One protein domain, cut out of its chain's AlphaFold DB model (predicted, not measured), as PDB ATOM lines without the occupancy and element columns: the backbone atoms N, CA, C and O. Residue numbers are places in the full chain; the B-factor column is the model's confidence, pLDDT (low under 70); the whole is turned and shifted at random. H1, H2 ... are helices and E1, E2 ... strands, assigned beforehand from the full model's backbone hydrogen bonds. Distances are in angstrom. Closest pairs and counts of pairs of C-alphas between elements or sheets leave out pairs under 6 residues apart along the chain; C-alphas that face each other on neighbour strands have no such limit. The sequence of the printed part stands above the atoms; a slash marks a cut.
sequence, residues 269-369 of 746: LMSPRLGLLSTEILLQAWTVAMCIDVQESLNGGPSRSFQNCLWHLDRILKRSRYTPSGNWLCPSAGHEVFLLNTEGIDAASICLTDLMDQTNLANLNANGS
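What this domain is: This is residues 269 to 369 of the 746 residues of the protein "MJ1316 domain-containing protein" of Zymoseptoria tritici (strain CBS 115943 / IPO323) (UniProt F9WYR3). Three helices make the body: H2 lies in the middle, H3 packs on it at a shallow tilt, and the longest helix, H1, crosses H2 steeply on another side, away from H3. A small, twofold hairpin sheet, E1 E2 E3, sits at the end of this body where H2 ends and H1 and H3 begin, while the short helix H4 lies near the far end of H3. The printed part has 101 residues, with four named helices and three named strands in the order H1 H2 E1 E2 E3 H3 H4; the sheet runs E1 E2 E3, antiparallel, and the class is mostly helix. The whole is compact, with a radius of gyration of the C-alphas of 14.2 A and spans of 40 by 33 by 20 A.

Where its parts are: The printed part begins at Leu 269, and H1, residues 279 to 298, starts at C-alpha 279 (-23.867, -57.371, 50.066) and is 28.2 A long. H2, residues 306 to 319, is 20.0 A long. E1 is residues 321 to 323, E2 residues 326 to 329 and E3 residues 338 to 340, with lengths of 6.6 A, 10.0 A and 6.1 A. H3, residues 342 to 356, starts at C-alpha 342 (-23.549, -47.750, 36.010) and is 20.8 A long. H4, residues 361 to 367, is 9.4 A long and ends at C-alpha 367 (-30.684, -39.581, 57.383).

How they stand to each other: H1 touches H2 with residues 285 to 293 alone, at a steep tilt of 65 degrees, opposite ways; their closest C-alphas, of Ala 289 and His 312, are 4.9 A apart. H2 touches H3 at a shallow tilt of 30 degrees, opposite ways, with the closest C-alphas, of Asp 314 and Ser 349, 5.6 A apart. H1 and H3 are apart. E1, E2 and E3 form a meander, each strand the antiparallel neighbour of the one before. In the hairpin of E1 and E2, N 326 and O 323 are within hydrogen-bond range at 3.1 A; in the hairpin of E2 and E3, N 327 and O 340 are at 3.3 A. H1, H2 and H3 are on the sheet but each only grazes it, with residues 280 to 285, 316 to 319 and 342 to 345. H4 is not on the sheet; it is close to H3 but not clearly touching, the closest C-alphas, of Leu 355 and Leu 361, being 5.4 A apart. In H1, H2, H3 and H4 every O i to N i+4 pair is within hydrogen-bond range.

The domain as a whole: The two C-alphas farthest apart, of Arg 273 and Gly 300, are 41.8 A from each other. The printed part has no cut, and no link is long. The mean pLDDT of the printed part is 73.9, with residues 300 to 304, 320 to 340 and 358 to 368 under 70.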
ATOM      1  N   LEU A 269     -29.352 -48.009  48.574       91.75
ATOM      2  CA  LEU A 269     -28.238 -48.284  47.656       91.75
ATOM      3  C   LEU A 269     -28.034 -49.779  47.400       91.75
ATOM      4  O   LEU A 269     -27.100 -50.148  46.690       91.75
ATOM      5  N   MET A 270     -28.881 -50.635  47.976       89.75
ATOM      6  CA  MET A 270     -28.753 -52.087  47.894       89.75
ATOM      7  C   MET A 270     -29.972 -52.711  47.221       89.75
ATOM      8  O   MET A 270     -31.090 -52.572  47.709       89.75
ATOM      9  N   SER A 271     -29.746 -53.373  46.088       88.69
ATOM     10  CA  SER A 271     -30.693 -54.236  45.368       88.69
ATOM     11  C   SER A 271     -30.008 -54.734  44.091       88.69
ATOM     12  O   SER A 271     -30.023 -54.040  43.069       88.69
ATOM     13  N   PRO A 272     -29.405 -55.933  44.117       83.69
ATOM     14  CA  PRO A 272     -28.699 -56.478  42.957       83.69
ATOM     15  C   PRO A 272     -29.597 -56.611  41.723       83.69
ATOM     16  O   PRO A 272     -29.137 -56.422  40.603       83.69
ATOM     17  N   ARG A 273     -30.897 -56.878  41.925       83.31
ATOM     18  CA  ARG A 273     -31.891 -56.986  40.841       83.31
ATOM     19  C   ARG A 273     -32.093 -55.677  40.082       83.31
ATOM     20  O   ARG A 273     -32.357 -55.702  38.890       83.31
ATOM     21  N   LEU A 274     -31.929 -54.546  40.762       87.75
ATOM     22  CA  LEU A 274     -31.988 -53.207  40.172       87.75
ATOM     23  C   LEU A 274     -30.602 -52.701  39.733       87.75
ATOM     24  O   LEU A 274     -30.411 -51.509  39.488       87.75
ATOM     25  N   GLY A 275     -29.606 -53.595  39.705       85.38
ATOM     26  CA  GLY A 275     -28.203 -53.295  39.424       85.38
ATOM     27  C   GLY A 275     -27.515 -52.403  40.464       85.38
ATOM     28  O   GLY A 275     -26.420 -51.910  40.205       85.38
ATOM     29  N   LEU A 276     -28.130 -52.206  41.637       89.50
ATOM     30  CA  LEU A 276     -27.526 -51.513  42.775       89.50
ATOM     31  C   LEU A 276     -26.509 -52.425  43.496       89.50
ATOM     32  O   LEU A 276     -26.237 -53.546  43.061       89.50
ATOM     33  N   LEU A 277     -25.932 -51.962  44.611       89.50
ATOM     34  CA  LEU A 277     -24.937 -52.740  45.352       89.50
ATOM     35  C   LEU A 277     -25.540 -54.052  45.881       89.50
ATOM     36  O   LEU A 277     -26.668 -54.083  46.377       89.50
ATOM     37  N   SER A 278     -24.758 -55.128  45.810       86.81
ATOM     38  CA  SER A 278     -25.009 -56.347  46.579       86.81
ATOM     39  C   SER A 278     -24.214 -56.335  47.876       86.81
ATOM     40  O   SER A 278     -23.240 -55.589  48.021       86.81
ATOM     41  N   THR A 279     -24.608 -57.185  48.818       87.31
ATOM     42  CA  THR A 279     -23.867 -57.371  50.066       87.31
ATOM     43  C   THR A 279     -22.455 -57.883  49.801       87.31
ATOM     44  O   THR A 279     -21.513 -57.404  50.425       87.31
ATOM     45  N   GLU A 280     -22.278 -58.779  48.831       82.81
ATOM     46  CA  GLU A 280     -20.980 -59.311  48.405       82.81
ATOM     47  C   GLU A 280     -20.106 -58.227  47.771       82.81
ATOM     48  O   GLU A 280     -18.945 -58.082  48.143       82.81
ATOM     49  N   ILE A 281     -20.667 -57.413  46.871       83.88
ATOM     50  CA  ILE A 281     -19.964 -56.285  46.247       83.88
ATOM     51  C   ILE A 281     -19.516 -55.275  47.304       83.88
ATOM     52  O   ILE A 281     -18.380 -54.795  47.277       83.88
ATOM     53  N   LEU A 282     -20.412 -54.931  48.230       88.44
ATOM     54  CA  LEU A 282     -20.126 -53.974  49.287       88.44
ATOM     55  C   LEU A 282     -19.054 -54.517  50.228       88.44
ATOM     56  O   LEU A 282     -18.092 -53.812  50.527       88.44
ATOM     57  N   LEU A 283     -19.192 -55.776  50.650       86.44
ATOM     58  CA  LEU A 283     -18.193 -56.485  51.444       86.44
ATOM     59  C   LEU A 283     -16.856 -56.476  50.728       86.44
ATOM     60  O   LEU A 283     -15.820 -56.267  51.356       86.44
ATOM     61  N   GLN A 284     -16.887 -56.604  49.407       82.69
ATOM     62  CA  GLN A 284     -15.686 -56.623  48.622       82.69
ATOM     63  C   GLN A 284     -14.937 -55.333  48.545       82.69
ATOM     64  O   GLN A 284     -13.736 -55.279  48.838       82.69
ATOM     65  N   ALA A 285     -15.642 -54.297  48.142       84.88
ATOM     66  CA  ALA A 285     -15.055 -52.989  48.078       84.88
ATOM     67  C   ALA A 285     -14.619 -52.543  49.488       84.88
ATOM     68  O   ALA A 285     -13.552 -51.948  49.630       84.88
ATOM     69  N   TRP A 286     -15.349 -52.949  50.535       87.56
ATOM     70  CA  TRP A 286     -14.973 -52.736  51.929       87.56
ATOM     71  C   TRP A 286     -13.685 -53.459  52.337       87.56
ATOM     72  O   TRP A 286     -12.793 -52.826  52.895       87.56
ATOM     73  N   THR A 287     -13.530 -54.755  52.048       83.38
ATOM     74  CA  THR A 287     -12.300 -55.499  52.381       83.38
ATOM     75  C   THR A 287     -11.085 -54.897  51.682       83.38
ATOM     76  O   THR A 287     -10.050 -54.722  52.317       83.38
ATOM     77  N   VAL A 288     -11.206 -54.515  50.407       83.94
ATOM     78  CA  VAL A 288     -10.109 -53.856  49.679       83.94
ATOM     79  C   VAL A 288      -9.809 -52.473  50.262       83.94
ATOM     80  O   VAL A 288      -8.641 -52.132  50.429       83.94
ATOM     81  N   ALA A 289     -10.835 -51.693  50.614       86.06
ATOM     82  CA  ALA A 289     -10.664 -50.408  51.286       86.06
ATOM     83  C   ALA A 289      -9.916 -50.556  52.620       86.06
ATOM     84  O   ALA A 289      -8.989 -49.791  52.874       86.06
ATOM     85  N   MET A 290     -10.250 -51.581  53.419       82.06
ATOM     86  CA  MET A 290      -9.496 -51.921  54.630       82.06
ATOM     87  C   MET A 290      -8.044 -52.242  54.299       82.06
ATOM     88  O   MET A 290      -7.160 -51.685  54.932       82.06
ATOM     89  N   CYS A 291      -7.770 -53.116  53.319       82.06
ATOM     90  CA  CYS A 291      -6.393 -53.470  52.952       82.06
ATOM     91  C   CYS A 291      -5.536 -52.227  52.690       82.06
ATOM     92  O   CYS A 291      -4.394 -52.169  53.142       82.06
ATOM     93  N   ILE A 292      -6.092 -51.254  51.963       84.19
ATOM     94  CA  ILE A 292      -5.402 -50.008  51.627       84.19
ATOM     95  C   ILE A 292      -5.176 -49.170  52.893       84.19
ATOM     96  O   ILE A 292      -4.037 -48.788  53.144       84.19
ATOM     97  N   ASP A 293      -6.203 -48.969  53.727       83.75
ATOM     98  CA  ASP A 293      -6.085 -48.214  54.988       83.75
ATOM     99  C   ASP A 293      -5.043 -48.841  55.931       83.75
ATOM    100  O   ASP A 293      -4.200 -48.150  56.499       83.75
ATOM    101  N   VAL A 294      -5.017 -50.177  56.038       81.19
ATOM    102  CA  VAL A 294      -4.004 -50.898  56.819       81.19
ATOM    103  C   VAL A 294      -2.602 -50.622  56.284       81.19
ATOM    104  O   VAL A 294      -1.718 -50.264  57.062       81.19
ATOM    105  N   GLN A 295      -2.398 -50.759  54.973       82.69
ATOM    106  CA  GLN A 295      -1.103 -50.518  54.333       82.69
ATOM    107  C   GLN A 295      -0.637 -49.067  54.498       82.69
ATOM    108  O   GLN A 295       0.540 -48.838  54.770       82.69
ATOM    109  N   GLU A 296      -1.538 -48.092  54.375       84.56
ATOM    110  CA  GLU A 296      -1.233 -46.673  54.571       84.56
ATOM    111  C   GLU A 296      -0.948 -46.354  56.053       84.56
ATOM    112  O   GLU A 296      -0.004 -45.619  56.352       84.56
ATOM    113  N   SER A 297      -1.663 -46.984  56.995       79.12
ATOM    114  CA  SER A 297      -1.434 -46.811  58.440       79.12
ATOM    115  C   SER A 297      -0.078 -47.353  58.907       79.12
ATOM    116  O   SER A 297       0.580 -46.728  59.739       79.12
ATOM    117  N   LEU A 298       0.388 -48.472  58.334       78.44
ATOM    118  CA  LEU A 298       1.716 -49.032  58.622       78.44
ATOM    119  C   LEU A 298       2.852 -48.085  58.202       78.44
ATOM    120  O   LEU A 298       3.941 -48.152  58.768       78.44
ATOM    121  N   ASN A 299       2.588 -47.165  57.270       79.81
ATOM    122  CA  ASN A 299       3.545 -46.166  56.797       79.81
ATOM    123  C   ASN A 299       3.514 -44.848  57.604       79.81
ATOM    124  O   ASN A 299       4.081 -43.851  57.162       79.81
ATOM    125  N   GLY A 300       2.886 -44.830  58.789       66.81
ATOM    126  CA  GLY A 300       2.943 -43.701  59.729       66.81
ATOM    127  C   GLY A 300       1.795 -42.687  59.626       66.81
ATOM    128  O   GLY A 300       1.920 -41.580  60.148       66.81
ATOM    129  N   GLY A 301       0.684 -43.037  58.969       58.34
ATOM    130  CA  GLY A 301      -0.514 -42.190  58.893       58.34
ATOM    131  C   GLY A 301      -1.404 -42.272  60.150       58.34
ATOM    132  O   GLY A 301      -1.600 -43.368  60.685       58.34
ATOM    133  N   PRO A 302      -1.972 -41.152  60.643       44.25
ATOM    134  CA  PRO A 302      -2.866 -41.163  61.792       44.25
ATOM    135  C   PRO A 302      -4.278 -41.667  61.438       44.25
ATOM    136  O   PRO A 302      -4.962 -41.148  60.562       44.25
ATOM    137  N   SER A 303      -4.728 -42.620  62.254       53.88
ATOM    138  CA  SER A 303      -6.095 -43.133  62.434       53.88
ATOM    139  C   SER A 303      -6.691 -44.029  61.334       53.88
ATOM    140  O   SER A 303      -6.913 -43.631  60.199       53.88
ATOM    141  N   ARG A 304      -7.058 -45.247  61.761       61.19
ATOM    142  CA  ARG A 304      -7.899 -46.232  61.054       61.19
ATOM    143  C   ARG A 304      -9.373 -45.822  61.129       61.19
ATOM    144  O   ARG A 304     -10.196 -46.501  61.767       61.19
ATOM    145  N   SER A 305      -9.696 -44.643  60.607       71.06
ATOM    146  CA  SER A 305     -11.042 -44.087  60.716       71.06
ATOM    147  C   SER A 305     -11.989 -44.806  59.750       71.06
ATOM    148  O   SER A 305     -11.612 -45.229  58.661       71.06
ATOM    149  N   PHE A 306     -13.252 -44.976  60.145       80.94
ATOM    150  CA  PHE A 306     -14.295 -45.456  59.227       80.94
ATOM    151  C   PHE A 306     -14.357 -44.588  57.953       80.94
ATOM    152  O   PHE A 306     -14.605 -45.105  56.870       80.94
ATOM    153  N   GLN A 307     -14.043 -43.296  58.080       82.69
ATOM    154  CA  GLN A 307     -14.046 -42.308  57.007       82.69
ATOM    155  C   GLN A 307     -12.962 -42.541  55.945       82.69
ATOM    156  O   GLN A 307     -13.281 -42.487  54.760       82.69
ATOM    157  N   ASN A 308     -11.723 -42.878  56.324       82.56
ATOM    158  CA  ASN A 308     -10.673 -43.234  55.352       82.56
ATOM    159  C   ASN A 308     -11.110 -44.417  54.485       82.56
ATOM    160  O   ASN A 308     -10.902 -44.461  53.275       82.56
ATOM    161  N   CYS A 309     -11.799 -45.362  55.110       83.19
ATOM    162  CA  CYS A 309     -12.296 -46.543  54.440       83.19
ATOM    163  C   CYS A 309     -13.463 -46.228  53.500       83.19
ATOM    164  O   CYS A 309     -13.518 -46.793  52.411       83.19
ATOM    165  N   LEU A 310     -14.351 -45.295  53.868       87.19
ATOM    166  CA  LEU A 310     -15.351 -44.745  52.944       87.19
ATOM    167  C   LEU A 310     -14.688 -44.036  51.755       87.19
ATOM    168  O   LEU A 310     -15.145 -44.189  50.625       87.19
ATOM    169  N   TRP A 311     -13.577 -43.335  51.986       88.38
ATOM    170  CA  TRP A 311     -12.813 -42.677  50.927       88.38
ATOM    171  C   TRP A 311     -12.159 -43.657  49.964       88.38
ATOM    172  O   TRP A 311     -12.292 -43.525  48.744       88.38
ATOM    173  N   HIS A 312     -11.509 -44.698  50.477       87.62
ATOM    174  CA  HIS A 312     -10.994 -45.764  49.629       87.62
ATOM    175  C   HIS A 312     -12.119 -46.496  48.896       87.62
ATOM    176  O   HIS A 312     -11.948 -46.819  47.721       87.62
ATOM    177  N   LEU A 313     -13.261 -46.722  49.550       87.38
ATOM    178  CA  LEU A 313     -14.442 -47.334  48.948       87.38
ATOM    179  C   LEU A 313     -14.959 -46.507  47.764       87.38
ATOM    180  O   LEU A 313     -15.087 -47.045  46.666       87.38
ATOM    181  N   ASP A 314     -15.176 -45.204  47.941       89.06
ATOM    182  CA  ASP A 314     -15.565 -44.303  46.853       89.06
ATOM    183  C   ASP A 314     -14.524 -44.309  45.721       89.06
ATOM    184  O   ASP A 314     -14.869 -44.441  44.546       89.06
ATOM    185  N   ARG A 315     -13.228 -44.289  46.057       88.94
ATOM    186  CA  ARG A 315     -12.145 -44.381  45.066       88.94
ATOM    187  C   ARG A 315     -12.180 -45.697  44.287       88.94
ATOM    188  O   ARG A 315     -11.906 -45.692  43.087       88.94
ATOM    189  N   ILE A 316     -12.477 -46.818  44.943       86.56
ATOM    190  CA  ILE A 316     -12.611 -48.140  44.313       86.56
ATOM    191  C   ILE A 316     -13.808 -48.143  43.359       86.56
ATOM    192  O   ILE A 316     -13.662 -48.562  42.210       86.56
ATOM    193  N   LEU A 317     -14.953 -47.613  43.796       84.69
ATOM    194  CA  LEU A 317     -16.161 -47.510  42.978       84.69
ATOM    195  C   LEU A 317     -15.938 -46.608  41.754       84.69
ATOM    196  O   LEU A 317     -16.223 -47.029  40.633       84.69
ATOM    197  N   LYS A 318     -15.322 -45.428  41.924       83.56
ATOM    198  CA  LYS A 318     -15.000 -44.487  40.830       83.56
ATOM    199  C   LYS A 318     -13.973 -45.035  39.832       83.56
ATOM    200  O   LYS A 318     -14.005 -44.661  38.662       83.56
ATOM    201  N   ARG A 319     -13.048 -45.897  40.276       80.88
ATOM    202  CA  ARG A 319     -12.010 -46.518  39.427       80.88
ATOM    203  C   ARG A 319     -12.481 -47.760  38.670       80.88
ATOM    204  O   ARG A 319     -11.713 -48.269  37.849       80.88
ATOM    205  N   SER A 320     -13.690 -48.256  38.936       69.50
ATOM    206  CA  SER A 320     -14.263 -49.357  38.159       69.50
ATOM    207  C   SER A 320     -14.268 -48.989  36.668       69.50
ATOM    208  O   SER A 320     -14.646 -47.883  36.275       69.50
ATOM    209  N   ARG A 321     -13.717 -49.872  35.824       57.25
ATOM    210  CA  ARG A 321     -13.555 -49.591  34.390       57.25
ATOM    211  C   ARG A 321     -14.871 -49.845  33.658       57.25
ATOM    212  O   ARG A 321     -15.503 -50.884  33.849       57.25
ATOM    213  N   TYR A 322     -15.229 -48.903  32.788       57.44
ATOM    214  CA  TYR A 322     -16.411 -48.966  31.931       57.44
ATOM    215  C   TYR A 322     -16.145 -49.871  30.727       57.44
ATOM    216  O   TYR A 322     -15.175 -49.666  29.996       57.44
ATOM    217  N   THR A 323     -17.031 -50.834  30.483       50.16
ATOM    218  CA  THR A 323     -17.159 -51.474  29.167       50.16
ATOM    219  C   THR A 323     -18.548 -51.184  28.593       50.16
ATOM    220  O   THR A 323     -19.471 -50.919  29.366       50.16
ATOM    221  N   PRO A 324     -18.742 -51.240  27.260       41.19
ATOM    222  CA  PRO A 324     -20.053 -51.035  26.636       41.19
ATOM    223  C   PRO A 324     -21.161 -51.970  27.159       41.19
ATOM    224  O   PRO A 324     -22.334 -51.626  27.055       41.19
ATOM    225  N   SER A 325     -20.801 -53.118  27.747       44.88
ATOM    226  CA  SER A 325     -21.712 -54.137  28.288       44.88
ATOM    227  C   SER A 325     -21.988 -54.037  29.798       44.88
ATOM    228  O   SER A 325     -22.699 -54.884  30.327       44.88
ATOM    229  N   GLY A 326     -21.435 -53.045  30.511       51.81
ATOM    230  CA  GLY A 326     -21.593 -52.895  31.967       51.81
ATOM    231  C   GLY A 326     -20.279 -52.627  32.708       51.81
ATOM    232  O   GLY A 326     -19.191 -52.667  32.119       51.81
ATOM    233  N   ASN A 327     -20.378 -52.309  34.003       51.28
ATOM    234  CA  ASN A 327     -19.223 -51.996  34.845       51.28
ATOM    235  C   ASN A 327     -18.606 -53.248  35.467       51.28
ATOM    236  O   ASN A 327     -19.307 -54.191  35.826       51.28
ATOM    237  N   TRP A 328     -17.285 -53.204  35.653       54.59
ATOM    238  CA  TRP A 328     -16.511 -54.258  36.299       54.59
ATOM    239  C   TRP A 328     -16.000 -53.753  37.649       54.59
ATOM    240  O   TRP A 328     -15.087 -52.921  37.694       54.59
ATOM    241  N   LEU A 329     -16.516 -54.293  38.756       51.69
ATOM    242  CA  LEU A 329     -15.772 -54.309  40.020       51.69
ATOM    243  C   LEU A 329     -14.992 -55.621  40.092       51.69
ATOM    244  O   LEU A 329     -15.437 -56.607  40.666       51.69
ATOM    245  N   CYS A 330     -13.823 -55.642  39.458       42.53
ATOM    246  CA  CYS A 330     -12.951 -56.810  39.469       42.53
ATOM    247  C   CYS A 330     -12.030 -56.759  40.698       42.53
ATOM    248  O   CYS A 330     -11.223 -55.826  40.793       42.53
ATOM    249  N   PRO A 331     -12.069 -57.731  41.628       44.59
ATOM    250  CA  PRO A 331     -10.895 -58.038  42.417       44.59
ATOM    251  C   PRO A 331     -10.045 -59.023  41.593       44.59
ATOM    252  O   PRO A 331     -10.543 -60.008  41.073       44.59
ATOM    253  N   SER A 332      -8.753 -58.741  41.448       42.81
ATOM    254  CA  SER A 332      -7.680 -59.709  41.147       42.81
ATOM    255  C   SER A 332      -8.066 -61.124  40.633       42.81
ATOM    256  O   SER A 332      -8.580 -61.940  41.395       42.81
ATOM    257  N   ALA A 333      -7.621 -61.448  39.415       41.72
ATOM    258  CA  ALA A 333      -7.457 -62.806  38.873       41.72
ATOM    259  C   ALA A 333      -8.738 -63.646  38.640       41.72
ATOM    260  O   ALA A 333      -8.943 -64.694  39.241       41.72
ATOM    261  N   GLY A 334      -9.534 -63.248  37.645       48.88
ATOM    262  CA  GLY A 334     -10.093 -64.209  36.681       48.88
ATOM    263  C   GLY A 334     -11.408 -64.925  37.002       48.88
ATOM    264  O   GLY A 334     -11.916 -65.589  36.101       48.88
ATOM    265  N   HIS A 335     -11.998 -64.787  38.192       52.47
ATOM    266  CA  HIS A 335     -13.231 -65.510  38.531       52.47
ATOM    267  C   HIS A 335     -14.300 -64.586  39.136       52.47
ATOM    268  O   HIS A 335     -14.061 -63.921  40.132       52.47
ATOM    269  N   GLU A 336     -15.455 -64.560  38.461       47.34
ATOM    270  CA  GLU A 336     -16.664 -63.750  38.686       47.34
ATOM    271  C   GLU A 336     -16.535 -62.222  38.543       47.34
ATOM    272  O   GLU A 336     -15.968 -61.496  39.357       47.34
ATOM    273  N   VAL A 337     -17.151 -61.718  37.470       51.84
ATOM    274  CA  VAL A 337     -17.405 -60.294  37.255       51.84
ATOM    275  C   VAL A 337     -18.729 -59.972  37.930       51.84
ATOM    276  O   VAL A 337     -19.781 -60.405  37.462       51.84
ATOM    277  N   PHE A 338     -18.696 -59.198  39.010       59.09
ATOM    278  CA  PHE A 338     -19.920 -58.599  39.524       59.09
ATOM    279  C   PHE A 338     -20.382 -57.523  38.540       59.09
ATOM    280  O   PHE A 338     -19.736 -56.482  38.394       59.09
ATOM    281  N   LEU A 339     -21.484 -57.803  37.845       61.28
ATOM    282  CA  LEU A 339     -22.141 -56.851  36.961       61.28
ATOM    283  C   LEU A 339     -22.922 -55.861  37.824       61.28
ATOM    284  O   LEU A 339     -24.010 -56.166  38.302       61.28
ATOM    285  N   LEU A 340     -22.357 -54.675  38.020       68.31
ATOM    286  CA  LEU A 340     -23.143 -53.527  38.462       68.31
ATOM    287  C   LEU A 340     -23.568 -52.725  37.250       68.31
ATOM    288  O   LEU A 340     -22.778 -52.509  36.320       68.31
ATOM    289  N   ASN A 341     -24.799 -52.227  37.294       75.00
ATOM    290  CA  ASN A 341     -25.161 -51.179  36.365       75.00
ATOM    291  C   ASN A 341     -24.411 -49.896  36.757       75.00
ATOM    292  O   ASN A 341     -23.901 -49.716  37.869       75.00
ATOM    293  N   THR A 342     -24.261 -49.008  35.787       77.81
ATOM    294  CA  THR A 342     -23.549 -47.750  36.010       77.81
ATOM    295  C   THR A 342     -24.268 -46.854  37.010       77.81
ATOM    296  O   THR A 342     -23.638 -46.094  37.729       77.81
ATOM    297  N   GLU A 343     -25.580 -46.991  37.087       83.38
ATOM    298  CA  GLU A 343     -26.513 -46.227  37.893       83.38
ATOM    299  C   GLU A 343     -26.316 -46.521  39.387       83.38
ATOM    300  O   GLU A 343     -26.300 -45.605  40.205       83.38
ATOM    301  N   GLY A 344     -26.080 -47.783  39.745       83.81
ATOM    302  CA  GLY A 344     -25.802 -48.228  41.105       83.81
ATOM    303  C   GLY A 344     -24.445 -47.759  41.611       83.81
ATOM    304  O   GLY A 344     -24.352 -47.275  42.738       83.81
ATOM    305  N   ILE A 345     -23.403 -47.834  40.771       84.88
ATOM    306  CA  ILE A 345     -22.070 -47.304  41.117       84.88
ATOM    307  C   ILE A 345     -22.130 -45.790  41.307       84.88
ATOM    308  O   ILE A 345     -21.577 -45.265  42.270       84.88
ATOM    309  N   ASP A 346     -22.823 -45.090  40.416       85.62
ATOM    310  CA  ASP A 346     -23.012 -43.647  40.492       85.62
ATOM    311  C   ASP A 346     -23.755 -43.226  41.750       85.62
ATOM    312  O   ASP A 346     -23.280 -42.355  42.469       85.62
ATOM    313  N   ALA A 347     -24.896 -43.858  42.028       85.19
ATOM    314  CA  ALA A 347     -25.692 -43.570  43.210       85.19
ATOM    315  C   ALA A 347     -24.891 -43.814  44.491       85.19
ATOM    316  O   ALA A 347     -24.898 -42.977  45.393       85.19
ATOM    317  N   ALA A 348     -24.163 -44.934  44.553       87.00
ATOM    318  CA  ALA A 348     -23.285 -45.238  45.672       87.00
ATOM    319  C   ALA A 348     -22.173 -44.194  45.812       87.00
ATOM    320  O   ALA A 348     -21.904 -43.737  46.914       87.00
ATOM    321  N   SER A 349     -21.557 -43.785  44.706       87.12
ATOM    322  CA  SER A 349     -20.464 -42.819  44.707       87.12
ATOM    323  C   SER A 349     -20.910 -41.400  45.071       87.12
ATOM    324  O   SER A 349     -20.225 -40.743  45.852       87.12
ATOM    325  N   ILE A 350     -22.064 -40.939  44.573       85.12
ATOM    326  CA  ILE A 350     -22.682 -39.665  44.977       85.12
ATOM    327  C   ILE A 350     -22.922 -39.691  46.484       85.12
ATOM    328  O   ILE A 350     -22.428 -38.838  47.208       85.12
ATOM    329  N   CYS A 351     -23.579 -40.742  46.968       85.44
ATOM    330  CA  CYS A 351     -23.915 -40.858  48.376       85.44
ATOM    331  C   CYS A 351     -22.676 -40.974  49.283       85.44
ATOM    332  O   CYS A 351     -22.632 -40.377  50.353       85.44
ATOM    333  N   LEU A 352     -21.645 -41.709  48.859       85.44
ATOM    334  CA  LEU A 352     -20.379 -41.790  49.590       85.44
ATOM    335  C   LEU A 352     -19.620 -40.465  49.570       85.44
ATOM    336  O   LEU A 352     -18.996 -40.127  50.569       85.44
ATOM    337  N   THR A 353     -19.675 -39.714  48.469       86.19
ATOM    338  CA  THR A 353     -19.081 -38.372  48.397       86.19
ATOM    339  C   THR A 353     -19.776 -37.443  49.392       86.19
ATOM    340  O   THR A 353     -19.097 -36.855  50.231       86.19
ATOM    341  N   ASP A 354     -21.110 -37.437  49.409       83.75
ATOM    342  CA  ASP A 354     -21.898 -36.674  50.382       83.75
ATOM    343  C   ASP A 354     -21.598 -37.095  51.831       83.75
ATOM    344  O   ASP A 354     -21.552 -36.246  52.717       83.75
ATOM    345  N   LEU A 355     -21.370 -38.393  52.082       80.06
ATOM    346  CA  LEU A 355     -20.979 -38.928  53.395       80.06
ATOM    347  C   LEU A 355     -19.602 -38.442  53.847       80.06
ATOM    348  O   LEU A 355     -19.385 -38.261  55.043       80.06
ATOM    349  N   MET A 356     -18.658 -38.281  52.926       81.12
ATOM    350  CA  MET A 356     -17.288 -37.902  53.265       81.12
ATOM    351  C   MET A 356     -17.130 -36.421  53.583       81.12
ATOM    352  O   MET A 356     -16.236 -36.082  54.367       81.12
ATOM    353  N   ASP A 357     -17.975 -35.566  53.011       81.81
ATOM    354  CA  ASP A 357     -17.999 -34.142  53.320       81.81
ATOM    355  C   ASP A 357     -18.391 -33.969  54.797       81.81
ATOM    356  O   ASP A 357     -19.527 -34.201  55.204       81.81
ATOM    357  N   GLN A 358     -17.405 -33.628  55.633       56.56
ATOM    358  CA  GLN A 358     -17.435 -33.746  57.102       56.56
ATOM    359  C   GLN A 358     -18.633 -33.061  57.788       56.56
ATOM    360  O   GLN A 358     -19.062 -33.496  58.854       56.56
ATOM    361  N   THR A 359     -19.221 -32.034  57.172       56.00
ATOM    362  CA  THR A 359     -20.441 -31.352  57.644       56.00
ATOM    363  C   THR A 359     -21.698 -32.218  57.548       56.00
ATOM    364  O   THR A 359     -22.671 -31.986  58.266       56.00
ATOM    365  N   ASN A 360     -21.686 -33.232  56.688       61.06
ATOM    366  CA  ASN A 360     -22.829 -34.075  56.397       61.06
ATOM    367  C   ASN A 360     -22.808 -35.404  57.139       61.06
ATOM    368  O   ASN A 360     -23.859 -36.024  57.200       61.06
ATOM    369  N   LEU A 361     -21.705 -35.847  57.754       64.00
ATOM    370  CA  LEU A 361     -21.684 -37.153  58.431       64.00
ATOM    371  C   LEU A 361     -22.705 -37.215  59.581       64.00
ATOM    372  O   LEU A 361     -23.421 -38.201  59.713       64.00
ATOM    373  N   ALA A 362     -22.849 -36.140  60.363       67.38
ATOM    374  CA  ALA A 362     -23.872 -36.049  61.409       67.38
ATOM    375  C   ALA A 362     -25.301 -36.042  60.826       67.38
ATOM    376  O   ALA A 362     -26.181 -36.756  61.315       67.38
ATOM    377  N   ASN A 363     -25.517 -35.304  59.733       64.94
ATOM    378  CA  ASN A 363     -26.807 -35.229  59.038       64.94
ATOM    379  C   ASN A 363     -27.165 -36.547  58.340       64.94
ATOM    380  O   ASN A 363     -28.315 -36.966  58.352       64.94
ATOM    381  N   LEU A 364     -26.187 -37.242  57.772       62.97
ATOM    382  CA  LEU A 364     -26.332 -38.542  57.130       62.97
ATOM    383  C   LEU A 364     -26.405 -39.676  58.142       62.97
ATOM    384  O   LEU A 364     -27.066 -40.667  57.871       62.97
ATOM    385  N   ASN A 365     -25.822 -39.535  59.331       63.88
ATOM    386  CA  ASN A 365     -26.092 -40.441  60.443       63.88
ATOM    387  C   ASN A 365     -27.567 -40.331  60.862       63.88
ATOM    388  O   ASN A 365     -28.204 -41.355  61.106       63.88
ATOM    389  N   ALA A 366     -28.145 -39.124  60.861       66.75
ATOM    390  CA  ALA A 366     -29.584 -38.942  61.045       66.75
ATOM    391  C   ALA A 366     -30.389 -39.485  59.845       66.75
ATOM    392  O   ALA A 366     -31.333 -40.253  60.043       66.75
ATOM    393  N   ASN A 367     -29.978 -39.182  58.608       65.50
ATOM    394  CA  ASN A 367     -30.684 -39.581  57.383       65.50
ATOM    395  C   ASN A 367     -30.541 -41.075  57.049       65.50
ATOM    396  O   ASN A 367     -31.424 -41.665  56.449       65.50
ATOM    397  N   GLY A 368     -29.477 -41.735  57.471       67.62
ATOM    398  CA  GLY A 368     -29.213 -43.158  57.262       67.62
ATOM    399  C   GLY A 368     -29.580 -44.028  58.462       67.62
ATOM    400  O   GLY A 368     -29.387 -45.244  58.425       67.62
ATOM    401  N   SER A 369     -30.110 -43.430  59.534       76.31
ATOM    402  CA  SER A 369     -30.509 -44.149  60.749       76.31
ATOM    403  C   SER A 369     -31.657 -45.134  60.505       76.31
ATOM    404  O   SER A 369     -31.767 -46.146  61.202       76.31
TER     405      SER A 369